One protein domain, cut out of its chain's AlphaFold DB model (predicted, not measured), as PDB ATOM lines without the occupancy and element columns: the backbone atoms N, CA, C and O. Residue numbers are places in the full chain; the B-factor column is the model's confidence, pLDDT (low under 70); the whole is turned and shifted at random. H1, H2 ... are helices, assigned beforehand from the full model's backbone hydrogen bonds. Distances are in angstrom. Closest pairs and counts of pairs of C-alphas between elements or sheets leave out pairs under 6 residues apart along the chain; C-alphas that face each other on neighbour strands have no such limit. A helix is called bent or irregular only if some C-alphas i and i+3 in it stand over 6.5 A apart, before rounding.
ATOM      1  N   LYS A  10     173.819 314.588 223.594       66.62
ATOM      2  CA  LYS A  10     175.104 314.400 224.277       66.62
ATOM      3  C   LYS A  10     175.776 313.065 223.925       66.62
ATOM      4  O   LYS A  10     176.978 313.040 223.720       66.62
ATOM      5  N   PHE A  11     175.019 311.974 223.808       68.88
ATOM      6  CA  PHE A  11     175.541 310.663 223.420       68.88
ATOM      7  C   PHE A  11     176.034 310.657 221.976       68.88
ATOM      8  O   PHE A  11     177.151 310.226 221.713       68.88
ATOM      9  N   ARG A  12     175.244 311.217 221.047       73.06
ATOM     10  CA  ARG A  12     175.690 311.389 219.657       73.06
ATOM     11  C   ARG A  12     176.952 312.238 219.566       73.06
ATOM     12  O   ARG A  12     177.814 311.902 218.766       73.06
ATOM     13  N   LEU A  13     177.072 313.287 220.383       79.44
ATOM     14  CA  LEU A  13     178.270 314.125 220.434       79.44
ATOM     15  C   LEU A  13     179.492 313.343 220.935       79.44
ATOM     16  O   LEU A  13     180.546 313.431 220.321       79.44
ATOM     17  N   VAL A  14     179.354 312.557 222.008       79.19
ATOM     18  CA  VAL A  14     180.458 311.729 222.532       79.19
ATOM     19  C   VAL A  14     180.858 310.653 221.524       79.19
ATOM     20  O   VAL A  14     182.046 310.421 221.327       79.19
ATOM     21  N   LEU A  15     179.893 310.031 220.847       80.19
ATOM     22  CA  LEU A  15     180.157 308.991 219.855       80.19
ATOM     23  C   LEU A  15     180.851 309.572 218.613       80.19
ATOM     24  O   LEU A  15     181.881 309.054 218.196       80.19
ATOM     25  N   TRP A  16     180.365 310.704 218.094       81.19
ATOM     26  CA  TRP A  16     181.045 311.440 217.022       81.19
ATOM     27  C   TRP A  16     182.428 311.937 217.446       81.19
ATOM     28  O   TRP A  16     183.372 311.824 216.673       81.19
ATOM     29  N   GLY A  17     182.574 312.434 218.675       85.75
ATOM     30  CA  GLY A  17     183.862 312.859 219.222       85.75
ATOM     31  C   GLY A  17     184.859 311.704 219.317       85.75
ATOM     32  O   GLY A  17     186.005 311.852 218.910       85.75
ATOM     33  N   THR A  18     184.406 310.534 219.773       83.81
ATOM     34  CA  THR A  18     185.229 309.317 219.852       83.81
ATOM     35  C   THR A  18     185.637 308.840 218.458       83.81
ATOM     36  O   THR A  18     186.794 308.493 218.246       83.81
ATOM     37  N   GLN A  19     184.718 308.886 217.488       85.12
ATOM     38  CA  GLN A  19     185.005 308.528 216.099       85.12
ATOM     39  C   GLN A  19     186.045 309.465 215.474       85.12
ATOM     40  O   GLN A  19     186.993 309.003 214.844       85.12
ATOM     41  N   ILE A  20     185.890 310.778 215.665       90.25
ATOM     42  CA  ILE A  20     186.844 311.780 215.173       90.25
ATOM     43  C   ILE A  20     188.213 311.569 215.825       90.25
ATOM     44  O   ILE A  20     189.222 311.578 215.127       90.25
ATOM     45  N   LEU A  21     188.257 311.336 217.140       87.81
ATOM     46  CA  LEU A  21     189.500 311.071 217.864       87.81
ATOM     47  C   LEU A  21     190.218 309.829 217.321       87.81
ATOM     48  O   LEU A  21     191.421 309.877 217.088       87.81
ATOM     49  N   ASN A  22     189.483 308.742 217.086       87.31
ATOM     50  CA  ASN A  22     190.042 307.509 216.538       87.31
ATOM     51  C   ASN A  22     190.651 307.746 215.142       87.31
ATOM     52  O   ASN A  22     191.802 307.389 214.899       87.31
ATOM     53  N   LEU A  23     189.932 308.458 214.266       90.00
ATOM     54  CA  LEU A  23     190.443 308.839 212.946       90.00
ATOM     55  C   LEU A  23     191.691 309.724 213.035       90.00
ATOM     56  O   LEU A  23     192.640 309.513 212.286       90.00
ATOM     57  N   LEU A  24     191.719 310.693 213.955       91.19
ATOM     58  CA  LEU A  24     192.888 311.550 214.169       91.19
ATOM     59  C   LEU A  24     194.108 310.738 214.609       91.19
ATOM     60  O   LEU A  24     195.188 310.928 214.058       91.19
ATOM     61  N   ILE A  25     193.933 309.812 215.555       87.38
ATOM     62  CA  ILE A  25     194.995 308.902 215.997       87.38
ATOM     63  C   ILE A  25     195.512 308.094 214.804       87.38
ATOM     64  O   ILE A  25     196.717 308.077 214.564       87.38
ATOM     65  N   ALA A  26     194.620 307.496 214.011       85.75
ATOM     66  CA  ALA A  26     195.009 306.728 212.832       85.75
ATOM     67  C   ALA A  26     195.807 307.574 211.823       85.75
ATOM     68  O   ALA A  26     196.849 307.134 211.336       85.75
ATOM     69  N   VAL A  27     195.371 308.808 211.546       91.31
ATOM     70  CA  VAL A  27     196.077 309.726 210.636       91.31
ATOM     71  C   VAL A  27     197.456 310.092 211.184       91.31
ATOM     72  O   VAL A  27     198.431 310.022 210.441       91.31
ATOM     73  N   VAL A  28     197.564 310.431 212.471       87.75
ATOM     74  CA  VAL A  28     198.845 310.775 213.107       87.75
ATOM     75  C   VAL A  28     199.815 309.602 213.037       87.75
ATOM     76  O   VAL A  28     200.941 309.786 212.587       87.75
ATOM     77  N   PHE A  29     199.392 308.392 213.406       83.31
ATOM     78  CA  PHE A  29     200.257 307.211 213.323       83.31
ATOM     79  C   PHE A  29     200.636 306.852 211.886       83.31
ATOM     80  O   PHE A  29     201.770 306.446 211.646       83.31
ATOM     81  N   THR A  30     199.738 307.058 210.921       83.50
ATOM     82  CA  THR A  30     200.055 306.881 209.495       83.50
ATOM     83  C   THR A  30     201.126 307.870 209.046       83.50
ATOM     84  O   THR A  30     202.096 307.475 208.403       83.50
ATOM     85  N   LEU A  31     200.989 309.145 209.417       83.06
ATOM     86  CA  LEU A  31     201.989 310.166 209.116       83.06
ATOM     87  C   LEU A  31     203.314 309.863 209.817       83.06
ATOM     88  O   LEU A  31     204.343 309.924 209.168       83.06
ATOM     89  N   VAL A  32     203.311 309.457 211.086       81.31
ATOM     90  CA  VAL A  32     204.531 309.040 211.801       81.31
ATOM     91  C   VAL A  32     205.181 307.820 211.144       81.31
ATOM     92  O   VAL A  32     206.399 307.750 211.087       81.31
ATOM     93  N   GLY A  33     204.399 306.882 210.604       73.75
ATOM     94  CA  GLY A  33     204.934 305.762 209.827       73.75
ATOM     95  C   GLY A  33     205.576 306.204 208.507       73.75
ATOM     96  O   GLY A  33     206.634 305.706 208.140       73.75
ATOM     97  N   ILE A  34     204.975 307.171 207.806       74.38
ATOM     98  CA  ILE A  34     205.531 307.732 206.560       74.38
ATOM     99  C   ILE A  34     206.782 308.579 206.851       74.38
ATOM    100  O   ILE A  34     207.789 308.466 206.155       74.38
ATOM    101  N   PHE A  35     206.724 309.401 207.895       74.19
ATOM    102  CA  PHE A  35     207.773 310.307 208.370       74.19
ATOM    103  C   PHE A  35     208.551 309.697 209.548       74.19
ATOM    104  O   PHE A  35     208.908 310.386 210.498       74.19
ATOM    105  N   GLN A  36     208.803 308.386 209.503       67.38
ATOM    106  CA  GLN A  36     209.460 307.648 210.592       67.38
ATOM    107  C   GLN A  36     210.918 308.074 210.841       67.38
ATOM    108  O   GLN A  36     211.474 307.775 211.894       67.38
ATOM    109  N   CYS A  37     211.536 308.761 209.880       70.69
ATOM    110  CA  CYS A  37     212.886 309.301 209.970       70.69
ATOM    111  C   CYS A  37     212.880 310.773 209.574       70.69
ATOM    112  O   CYS A  37     212.202 311.152 208.614       70.69
ATOM    113  N   GLU A  38     213.660 311.583 210.287       66.69
ATOM    114  CA  GLU A  38     213.912 312.967 209.916       66.69
ATOM    115  C   GLU A  38     215.400 313.153 209.577       66.69
ATOM    116  O   GLU A  38     216.255 312.951 210.446       66.69
ATOM    117  N   PRO A  39     215.722 313.558 208.334       61.81
ATOM    118  CA  PRO A  39     214.853 313.641 207.148       61.81
ATOM    119  C   PRO A  39     214.382 312.283 206.561       61.81
ATOM    120  O   PRO A  39     215.039 311.253 206.675       61.81
ATOM    121  N   VAL A  40     213.224 312.281 205.882       64.75
ATOM    122  CA  VAL A  40     212.559 311.066 205.339       64.75
ATOM    123  C   VAL A  40     213.423 310.302 204.337       64.75
ATOM    124  O   VAL A  40     213.286 309.084 204.207       64.75
ATOM    125  N   HIS A  41     214.318 310.990 203.621       63.44
ATOM    126  CA  HIS A  41     215.159 310.344 202.614       63.44
ATOM    127  C   HIS A  41     216.183 309.389 203.233       63.44
ATOM    128  O   HIS A  41     216.520 308.404 202.580       63.44
ATOM    129  N   LEU A  42     216.562 309.574 204.505       60.31
ATOM    130  CA  LEU A  42     217.415 308.634 205.242       60.31
ATOM    131  C   LEU A  42     216.795 307.249 205.381       60.31
ATOM    132  O   LEU A  42     217.529 306.271 205.439       60.31
ATOM    133  N   ALA A  43     215.463 307.123 205.371       59.94
ATOM    134  CA  ALA A  43     214.825 305.806 205.365       59.94
ATOM    135  C   ALA A  43     215.224 304.975 204.128       59.94
ATOM    136  O   ALA A  43     215.207 303.748 204.182       59.94
ATOM    137  N   TRP A  44     215.602 305.643 203.032       61.12
ATOM    138  CA  TRP A  44     216.062 305.016 201.797       61.12
ATOM    139  C   TRP A  44     217.583 305.086 201.639       61.12
ATOM    140  O   TRP A  44     218.143 304.148 201.087       61.12
ATOM    141  N   THR A  45     218.258 306.130 202.137       62.50
ATOM    142  CA  THR A  45     219.714 306.346 201.993       62.50
ATOM    143  C   THR A  45     220.547 305.950 203.215       62.50
ATOM    144  O   THR A  45     221.748 306.203 203.224       62.50
ATOM    145  N   ALA A  46     219.970 305.282 204.222       57.41
ATOM    146  CA  ALA A  46     220.677 304.843 205.436       57.41
ATOM    147  C   ALA A  46     221.921 303.964 205.180       57.41
ATOM    148  O   ALA A  46     222.730 303.781 206.083       57.41
ATOM    149  N   TRP A  47     222.102 303.422 203.968       60.12
ATOM    150  CA  TRP A  47     223.316 302.687 203.592       60.12
ATOM    151  C   TRP A  47     224.521 303.598 203.289       60.12
ATOM    152  O   TRP A  47     225.638 303.101 203.192       60.12
ATOM    153  N   SER A  48     224.300 304.901 203.083       60.03
ATOM    154  CA  SER A  48     225.282 305.827 202.508       60.03
ATOM    155  C   SER A  48     226.270 306.419 203.521       60.03
ATOM    156  O   SER A  48     227.142 307.159 203.094       60.03
ATOM    157  N   GLU A  49     226.144 306.140 204.827       58.50
ATOM    158  CA  GLU A  49     227.010 306.627 205.937       58.50
ATOM    159  C   GLU A  49     227.299 308.153 205.999       58.50
ATOM    160  O   GLU A  49     227.986 308.606 206.909       58.50
ATOM    161  N   GLU A  50     226.751 308.970 205.093       55.22
ATOM    162  CA  GLU A  50     227.105 310.387 204.917       55.22
ATOM    163  C   GLU A  50     226.227 311.371 205.713       55.22
ATOM    164  O   GLU A  50     226.573 312.548 205.802       55.22
ATOM    165  N   GLU A  51     225.124 310.931 206.331       54.41
ATOM    166  CA  GLU A  51     224.209 311.835 207.043       54.41
ATOM    167  C   GLU A  51     223.739 311.296 208.407       54.41
ATOM    168  O   GLU A  51     223.163 310.213 208.519       54.41
ATOM    169  N   GLU A  52     223.951 312.097 209.459       54.31
ATOM    170  CA  GLU A  52     223.454 311.852 210.818       54.31
ATOM    171  C   GLU A  52     221.945 312.142 210.894       54.31
ATOM    172  O   GLU A  52     221.501 313.264 211.138       54.31
ATOM    173  N   GLY A  53     221.146 311.107 210.654       59.50
ATOM    174  CA  GLY A  53     219.691 311.131 210.773       59.50
ATOM    175  C   GLY A  53     219.167 310.684 212.133       59.50
ATOM    176  O   GLY A  53     219.705 309.746 212.722       59.50
ATOM    177  N   HIS A  54     218.062 311.270 212.606       62.09
ATOM    178  CA  HIS A  54     217.331 310.741 213.764       62.09
ATOM    179  C   HIS A  54     216.077 309.996 213.283       62.09
ATOM    180  O   HIS A  54     215.130 310.593 212.770       62.09
ATOM    181  N   CYS A  55     216.078 308.670 213.424       71.88
ATOM    182  CA  CYS A  55     214.914 307.829 213.145       71.88
ATOM    183  C   CYS A  55     214.176 307.482 214.437       71.88
ATOM    184  O   CYS A  55     214.790 307.250 215.479       71.88
ATOM    185  N   ILE A  56     212.848 307.408 214.364       68.31
ATOM    186  CA  ILE A  56     212.022 306.916 215.464       68.31
ATOM    187  C   ILE A  56     212.266 305.419 215.646       68.31
ATOM    188  O   ILE A  56     212.230 304.634 214.697       68.31
ATOM    189  N   ASP A  57     212.433 305.004 216.899       69.75
ATOM    190  CA  ASP A  57     212.446 303.593 217.264       69.75
ATOM    191  C   ASP A  57     211.076 302.963 216.984       69.75
ATOM    192  O   ASP A  57     210.142 303.053 217.791       69.75
ATOM    193  N   MET A  58     210.973 302.265 215.855       69.38
ATOM    194  CA  MET A  58     209.803 301.475 215.457       69.38
ATOM    195  C   MET A  58     209.199 300.622 216.589       69.38
ATOM    196  O   MET A  58     207.978 300.641 216.758       69.38
ATOM    197  N   PRO A  59     209.996 299.926 217.430       74.25
ATOM    198  CA  PRO A  59     209.447 299.169 218.552       74.25
ATOM    199  C   PRO A  59     208.716 300.053 219.570       74.25
ATOM    200  O   PRO A  59     207.661 299.673 220.075       74.25
ATOM    201  N   ARG A  60     209.246 301.249 219.860       72.88
ATOM    202  CA  ARG A  60     208.648 302.185 220.825       72.88
ATOM    203  C   ARG A  60     207.356 302.777 220.264       72.88
ATOM    204  O   ARG A  60     206.345 302.793 220.963       72.88
ATOM    205  N   ALA A  61     207.364 303.172 218.991       75.00
ATOM    206  CA  ALA A  61     206.170 303.653 218.298       75.00
ATOM    207  C   ALA A  61     205.062 302.584 218.244       75.00
ATOM    208  O   ALA A  61     203.898 302.885 218.515       75.00
ATOM    209  N   GLY A  62     205.427 301.324 217.979       80.06
ATOM    210  CA  GLY A  62     204.502 300.191 217.984       80.06
ATOM    211  C   GLY A  62     203.875 299.933 219.356       80.06
ATOM    212  O   GLY A  62     202.661 299.744 219.446       80.06
ATOM    213  N   VAL A  63     204.664 299.996 220.435       86.75
ATOM    214  CA  VAL A  63     204.152 299.864 221.812       86.75
ATOM    215  C   VAL A  63     203.175 300.992 222.150       86.75
ATOM    216  O   VAL A  63     202.105 300.724 222.694       86.75
ATOM    217  N   CYS A  64     203.492 302.237 221.786       83.81
ATOM    218  CA  CYS A  64     202.578 303.366 221.979       83.81
ATOM    219  C   CYS A  64     201.267 303.177 221.205       83.81
ATOM    220  O   CYS A  64     200.188 303.364 221.770       83.81
ATOM    221  N   HIS A  65     201.345 302.762 219.938       84.38
ATOM    222  CA  HIS A  65     200.163 302.496 219.120       84.38
ATOM    223  C   HIS A  65     199.293 301.377 219.713       84.38
ATOM    224  O   HIS A  65     198.070 301.514 219.799       84.38
ATOM    225  N   GLY A  66     199.923 300.289 220.168       85.75
ATOM    226  CA  GLY A  66     199.239 299.176 220.822       85.75
ATOM    227  C   GLY A  66     198.549 299.599 222.120       85.75
ATOM    228  O   GLY A  66     197.372 299.304 222.313       85.75
ATOM    229  N   ALA A  67     199.238 300.359 222.975       90.50
ATOM    230  CA  ALA A  67     198.667 300.868 224.221       90.50
ATOM    231  C   ALA A  67     197.445 301.774 223.980       90.50
ATOM    232  O   ALA A  67     196.448 301.673 224.695       90.50
ATOM    233  N   ILE A  68     197.497 302.626 222.950       88.56
ATOM    234  CA  ILE A  68     196.378 303.503 222.580       88.56
ATOM    235  C   ILE A  68     195.183 302.693 222.070       88.56
ATOM    236  O   ILE A  68     194.059 302.973 222.479       88.56
ATOM    237  N   ASN A  69     195.406 301.675 221.232       86.75
ATOM    238  CA  ASN A  69     194.322 300.813 220.749       86.75
ATOM    239  C   ASN A  69     193.629 300.069 221.896       86.75
ATOM    240  O   ASN A  69     192.408 300.123 221.998       86.75
ATOM    241  N   ILE A  70     194.395 299.497 222.829       90.06
ATOM    242  CA  ILE A  70     193.828 298.849 224.023       90.06
ATOM    243  C   ILE A  70     193.023 299.856 224.861       90.06
ATOM    244  O   ILE A  70     191.937 299.546 225.351       90.06
ATOM    245  N   GLY A  71     193.526 301.083 225.018       89.94
ATOM    246  CA  GLY A  71     192.794 302.153 225.697       89.94
ATOM    247  C   GLY A  71     191.474 302.502 225.003       89.94
ATOM    248  O   GLY A  71     190.461 302.715 225.674       89.94
ATOM    249  N   LEU A  72     191.462 302.519 223.668       85.31
ATOM    250  CA  LEU A  72     190.257 302.732 222.865       85.31
ATOM    251  C   LEU A  72     189.265 301.577 223.014       85.31
ATOM    252  O   LEU A  72     188.071 301.846 223.125       85.31
ATOM    253  N   ASP A  73     189.728 300.330 223.098       85.88
ATOM    254  CA  ASP A  73     188.866 299.178 223.377       85.88
ATOM    255  C   ASP A  73     188.182 299.332 224.737       85.88
ATOM    256  O   ASP A  73     186.954 299.300 224.828       85.88
ATOM    257  N   VAL A  74     188.945 299.625 225.794       86.44
ATOM    258  CA  VAL A  74     188.385 299.888 227.133       86.44
ATOM    259  C   VAL A  74     187.400 301.060 227.106       86.44
ATOM    260  O   VAL A  74     186.349 301.003 227.749       86.44
ATOM    261  N   TRP A  75     187.690 302.113 226.343       83.50
ATOM    262  CA  TRP A  75     186.791 303.258 226.188       83.50
ATOM    263  C   TRP A  75     185.487 302.891 225.471       83.50
ATOM    264  O   TRP A  75     184.405 303.259 225.941       83.50
ATOM    265  N   MET A  76     185.566 302.132 224.373       79.56
ATOM    266  CA  MET A  76     184.403 301.618 223.643       79.56
ATOM    267  C   MET A  76     183.532 300.738 224.530       79.56
ATOM    268  O   MET A  76     182.308 300.768 224.404       79.56
ATOM    269  N   LEU A  77     184.149 300.016 225.465       78.06
ATOM    270  CA  LEU A  77     183.454 299.225 226.464       78.06
ATOM    271  C   LEU A  77     182.826 300.091 227.587       78.06
ATOM    272  O   LEU A  77     181.683 299.879 228.001       78.06
ATOM    273  N   ALA A  78     183.523 301.119 228.063       80.44
ATOM    274  CA  ALA A  78     183.025 302.012 229.112       80.44
ATOM    275  C   ALA A  78     181.847 302.892 228.645       80.44
ATOM    276  O   ALA A  78     180.932 303.199 229.421       80.44
ATOM    277  N   LEU A  79     181.838 303.290 227.372       74.50
ATOM    278  CA  LEU A  79     180.813 304.140 226.760       74.50
ATOM    279  C   LEU A  79     179.371 303.613 226.948       74.50
ATOM    280  O   LEU A  79     178.556 304.337 227.526       74.50
ATOM    281  N   PRO A  80     179.016 302.378 226.542       66.50
ATOM    282  CA  PRO A  80     177.678 301.829 226.755       66.50
ATOM    283  C   PRO A  80     177.359 301.623 228.240       66.50
ATOM    284  O   PRO A  80     176.229 301.875 228.654       66.50
ATOM    285  N   ILE A  81     178.340 301.248 229.071       70.50
ATOM    286  CA  ILE A  81     178.143 301.034 230.515       70.50
ATOM    287  C   ILE A  81     177.739 302.341 231.204       70.50
ATOM    288  O   ILE A  81     176.748 302.388 231.934       70.50
ATOM    289  N   THR A  82     178.458 303.433 230.939       67.62
ATOM    290  CA  THR A  82     178.136 304.746 231.523       67.62
ATOM    291  C   THR A  82     176.773 305.268 231.066       67.62
ATOM    292  O   THR A  82     176.085 305.922 231.850       67.62
ATOM    293  N   GLN A  83     176.339 304.954 229.840       64.50
ATOM    294  CA  GLN A  83     174.987 305.277 229.368       64.50
ATOM    295  C   GLN A  83     173.909 304.471 230.092       64.50
ATOM    296  O   GLN A  83     172.916 305.043 230.534       64.50
ATOM    297  N   VAL A  84     174.116 303.164 230.258       65.69
ATOM    298  CA  VAL A  84     173.187 302.265 230.961       65.69
ATOM    299  C   VAL A  84     173.054 302.629 232.442       65.69
ATOM    300  O   VAL A  84     171.998 302.426 233.033       65.69
ATOM    301  N   LEU A  85     174.106 303.179 233.052       64.25
ATOM    302  CA  LEU A  85     174.066 303.677 234.429       64.25
ATOM    303  C   LEU A  85     173.378 305.044 234.554       64.25
ATOM    304  O   LEU A  85     172.822 305.336 235.609       64.25
ATOM    305  N   ARG A  86     173.428 305.883 233.510       61.25
ATOM    306  CA  ARG A  86     172.818 307.227 233.502       61.25
ATOM    307  C   ARG A  86     171.360 307.256 233.063       61.25
ATOM    308  O   ARG A  86     170.676 308.231 233.362       61.25
ATOM    309  N   LEU A  87     170.907 306.255 232.318       57.19
ATOM    310  CA  LEU A  87     169.516 306.130 231.908       57.19
ATOM    311  C   LEU A  87     168.806 305.210 232.906       57.19
ATOM    312  O   LEU A  87     169.325 304.141 233.213       57.19
ATOM    313  N   ASP A  88     167.634 305.616 233.398       57.44
ATOM    314  CA  ASP A  88     166.760 304.829 234.287       57.44
ATOM    315  C   ASP A  88     166.139 303.643 233.512       57.44
ATOM    316  O   ASP A  88     164.938 303.535 233.274       57.44
ATOM    317  N   LEU A  89     167.002 302.793 232.958       55.78
ATOM    318  CA  LEU A  89     166.645 301.614 232.192       55.78
ATOM    319  C   LEU A  89     166.330 300.489 233.174       55.78
ATOM    320  O   LEU A  89     167.135 300.152 234.046       55.78
ATOM    321  N   GLN A  90     165.166 299.868 232.985       54.88
ATOM    322  CA  GLN A  90     164.756 298.664 233.703       54.88
ATOM    323  C   GLN A  90     165.877 297.609 233.661       54.88
ATOM    324  O   GLN A  90     166.509 297.396 232.624       54.88
ATOM    325  N   TRP A  91     166.092 296.909 234.781       60.94
ATOM    326  CA  TRP A  91     167.175 295.936 235.022       60.94
ATOM    327  C   TRP A  91     167.447 294.926 233.888       60.94
ATOM    328  O   TRP A  91     168.568 294.437 233.752       60.94
ATOM    329  N   ARG A  92     166.457 294.648 233.032       56.09
ATOM    330  CA  ARG A  92     166.585 293.782 231.850       56.09
ATOM    331  C   ARG A  92     167.600 294.286 230.815       56.09
ATOM    332  O   ARG A  92     168.358 293.476 230.291       56.09
ATOM    333  N   SER A  93     167.681 295.592 230.548       58.44
ATOM    334  CA  SER A  93     168.659 296.134 229.583       58.44
ATOM    335  C   SER A  93     170.082 296.174 230.148       58.44
ATOM    336  O   SER A  93     171.035 295.986 229.397       58.44
ATOM    337  N   LYS A  94     170.230 296.327 231.474       64.44
ATOM    338  CA  LYS A  94     171.513 296.137 232.174       64.44
ATOM    339  C   LYS A  94     172.056 294.727 231.960       64.44
ATOM    340  O   LYS A  94     173.223 294.568 231.621       64.44
ATOM    341  N   PHE A  95     171.194 293.722 232.116       64.88
ATOM    342  CA  PHE A  95     171.579 292.323 231.953       64.88
ATOM    343  C   PHE A  95     171.902 291.967 230.498       64.88
ATOM    344  O   PHE A  95     172.842 291.219 230.263       64.88
ATOM    345  N   ALA A  96     171.183 292.534 229.524       65.12
ATOM    346  CA  ALA A  96     171.466 292.326 228.101       65.12
ATOM    347  C   ALA A  96     172.842 292.880 227.690       65.12
ATOM    348  O   ALA A  96     173.594 292.201 227.000       65.12
ATOM    349  N   VAL A  97     173.206 294.079 228.156       65.62
ATOM    350  CA  VAL A  97     174.520 294.685 227.866       65.62
ATOM    351  C   VAL A  97     175.643 293.915 228.562       65.62
ATOM    352  O   VAL A  97     176.666 293.642 227.939       65.62
ATOM    353  N   LEU A  98     175.431 293.499 229.816       68.31
ATOM    354  CA  LEU A  98     176.376 292.649 230.541       68.31
ATOM    355  C   LEU A  98     176.559 291.290 229.840       68.31
ATOM    356  O   LEU A  98     177.682 290.833 229.675       68.31
ATOM    357  N   SER A  99     175.467 290.694 229.353       68.50
ATOM    358  CA  SER A  99     175.466 289.442 228.586       68.50
ATOM    359  C   SER A  99     176.204 289.560 227.251       68.50
ATOM    360  O   SER A  99     176.992 288.671 226.932       68.50
ATOM    361  N   MET A 100     175.990 290.633 226.484       72.12
ATOM    362  CA  MET A 100     176.710 290.861 225.223       72.12
ATOM    363  C   MET A 100     178.216 291.021 225.460       72.12
ATOM    364  O   MET A 100     179.020 290.513 224.685       72.12
ATOM    365  N   PHE A 101     178.598 291.660 226.566       63.97
ATOM    366  CA  PHE A 101     179.991 291.771 226.993       63.97
ATOM    367  C   PHE A 101     180.615 290.442 227.402       63.97
ATOM    368  O   PHE A 101     181.748 290.158 227.025       63.97
ATOM    369  N   SER A 102     179.887 289.625 228.165       65.69
ATOM    370  CA  SER A 102     180.362 288.301 228.576       65.69
ATOM    371  C   SER A 102     180.560 287.362 227.388       65.69
ATOM    372  O   SER A 102     181.460 286.532 227.428       65.69
ATOM    373  N   MET A 103     179.758 287.503 226.328       68.12
ATOM    374  CA  MET A 103     179.930 286.724 225.096       68.12
ATOM    375  C   MET A 103     181.117 287.172 224.244       68.12
ATOM    376  O   MET A 103     181.675 286.341 223.548       68.12
ATOM    377  N   GLY A 104     181.522 288.445 224.293       58.34
ATOM    378  CA  GLY A 104     182.715 288.917 223.578       58.34
ATOM    379  C   GLY A 104     184.047 288.528 224.238       58.34
ATOM    380  O   GLY A 104     185.095 288.734 223.638       58.34
ATOM    381  N   LEU A 105     184.007 288.007 225.471       57.78
ATOM    382  CA  LEU A 105     185.178 287.590 226.252       57.78
ATOM    383  C   LEU A 105     185.437 286.065 226.193       57.78
ATOM    384  O   LEU A 105     186.424 285.603 226.765       57.78
TER     385      LEU A 105
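AT A GLANCE: This is residues 10 to 105 of the 106 residues of an uncharacterized protein of Colletotrichum chlorophyti (UniProt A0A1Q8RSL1). Two long helices, H1 and H3, run side by side in opposite directions as an open, elongated zigzag, and the shorter H4 folds back along the last part of H3 on the side away from H1. At one end of the rod, residues 35 to 57 make a small looped head with the short helix H2, and at the other end the turn of residues 86 to 92 sticks out. The printed part has 96 residues with four named helices, H1 H2 H3 H4 along the chain, no named strand, and is all helix. It is extended, with a radius of gyration of the C-alphas of 20.8 A and spans of 70 by 28 by 13 A.

HOW THE PARTS SIT: Start with H1, residues 10 to 34, and H3, residues 58 to 86: they are close but not clearly touching, at a shallow tilt of 5 degrees, opposite ways. Their closest C-alphas are those of Phe 29 and His 65, 7.5 A apart. H3 touches H4, residues 91 to 104, with residues 80 to 84 alone, at a shallow tilt of 22 degrees, opposite ways; this is a helical hairpin, and its closest C-alphas are those of Val 84 and Lys 94, 6.5 A apart. H2, residues 42 to 48, is apart from H1, H3 and H4, and H1 is apart from H4. Residues 37 to 38 pair with residues 54 to 55, antiparallel. Every O i to N i+4 pair is within hydrogen-bond range in H1 and H4, against 23 of 25 in H3 and 1 of 3 in H2, where 2 of 4 O i to N i+3 pairs are.

IN THESE COORDINATES: Find C-alpha 10 at (175.104, 314.400, 224.277); from there H1 runs 35.8 A. H2 is irregular, with C-alphas 44 and 47 at 7.8 A. Find C-alpha 58 at (209.803, 301.475, 215.457), where H3 begins its 41.6 A; it is neither bent nor irregular, but only just: C-alphas 77 and 80 are 6.3 A apart. H4 runs 20.5 A to C-alpha 104 at (182.715, 288.917, 223.578).

THE WHOLE: Look at Glu 50 and Gln 90 for the two C-alphas farthest apart, 69.7 A. The printed part has no cut; the link H3 to H4 is tight, and the other two are short. The mean pLDDT of the printed part is 72.5, and 47 residues are under 70, among them residues 38 to 54 and 82 to 99.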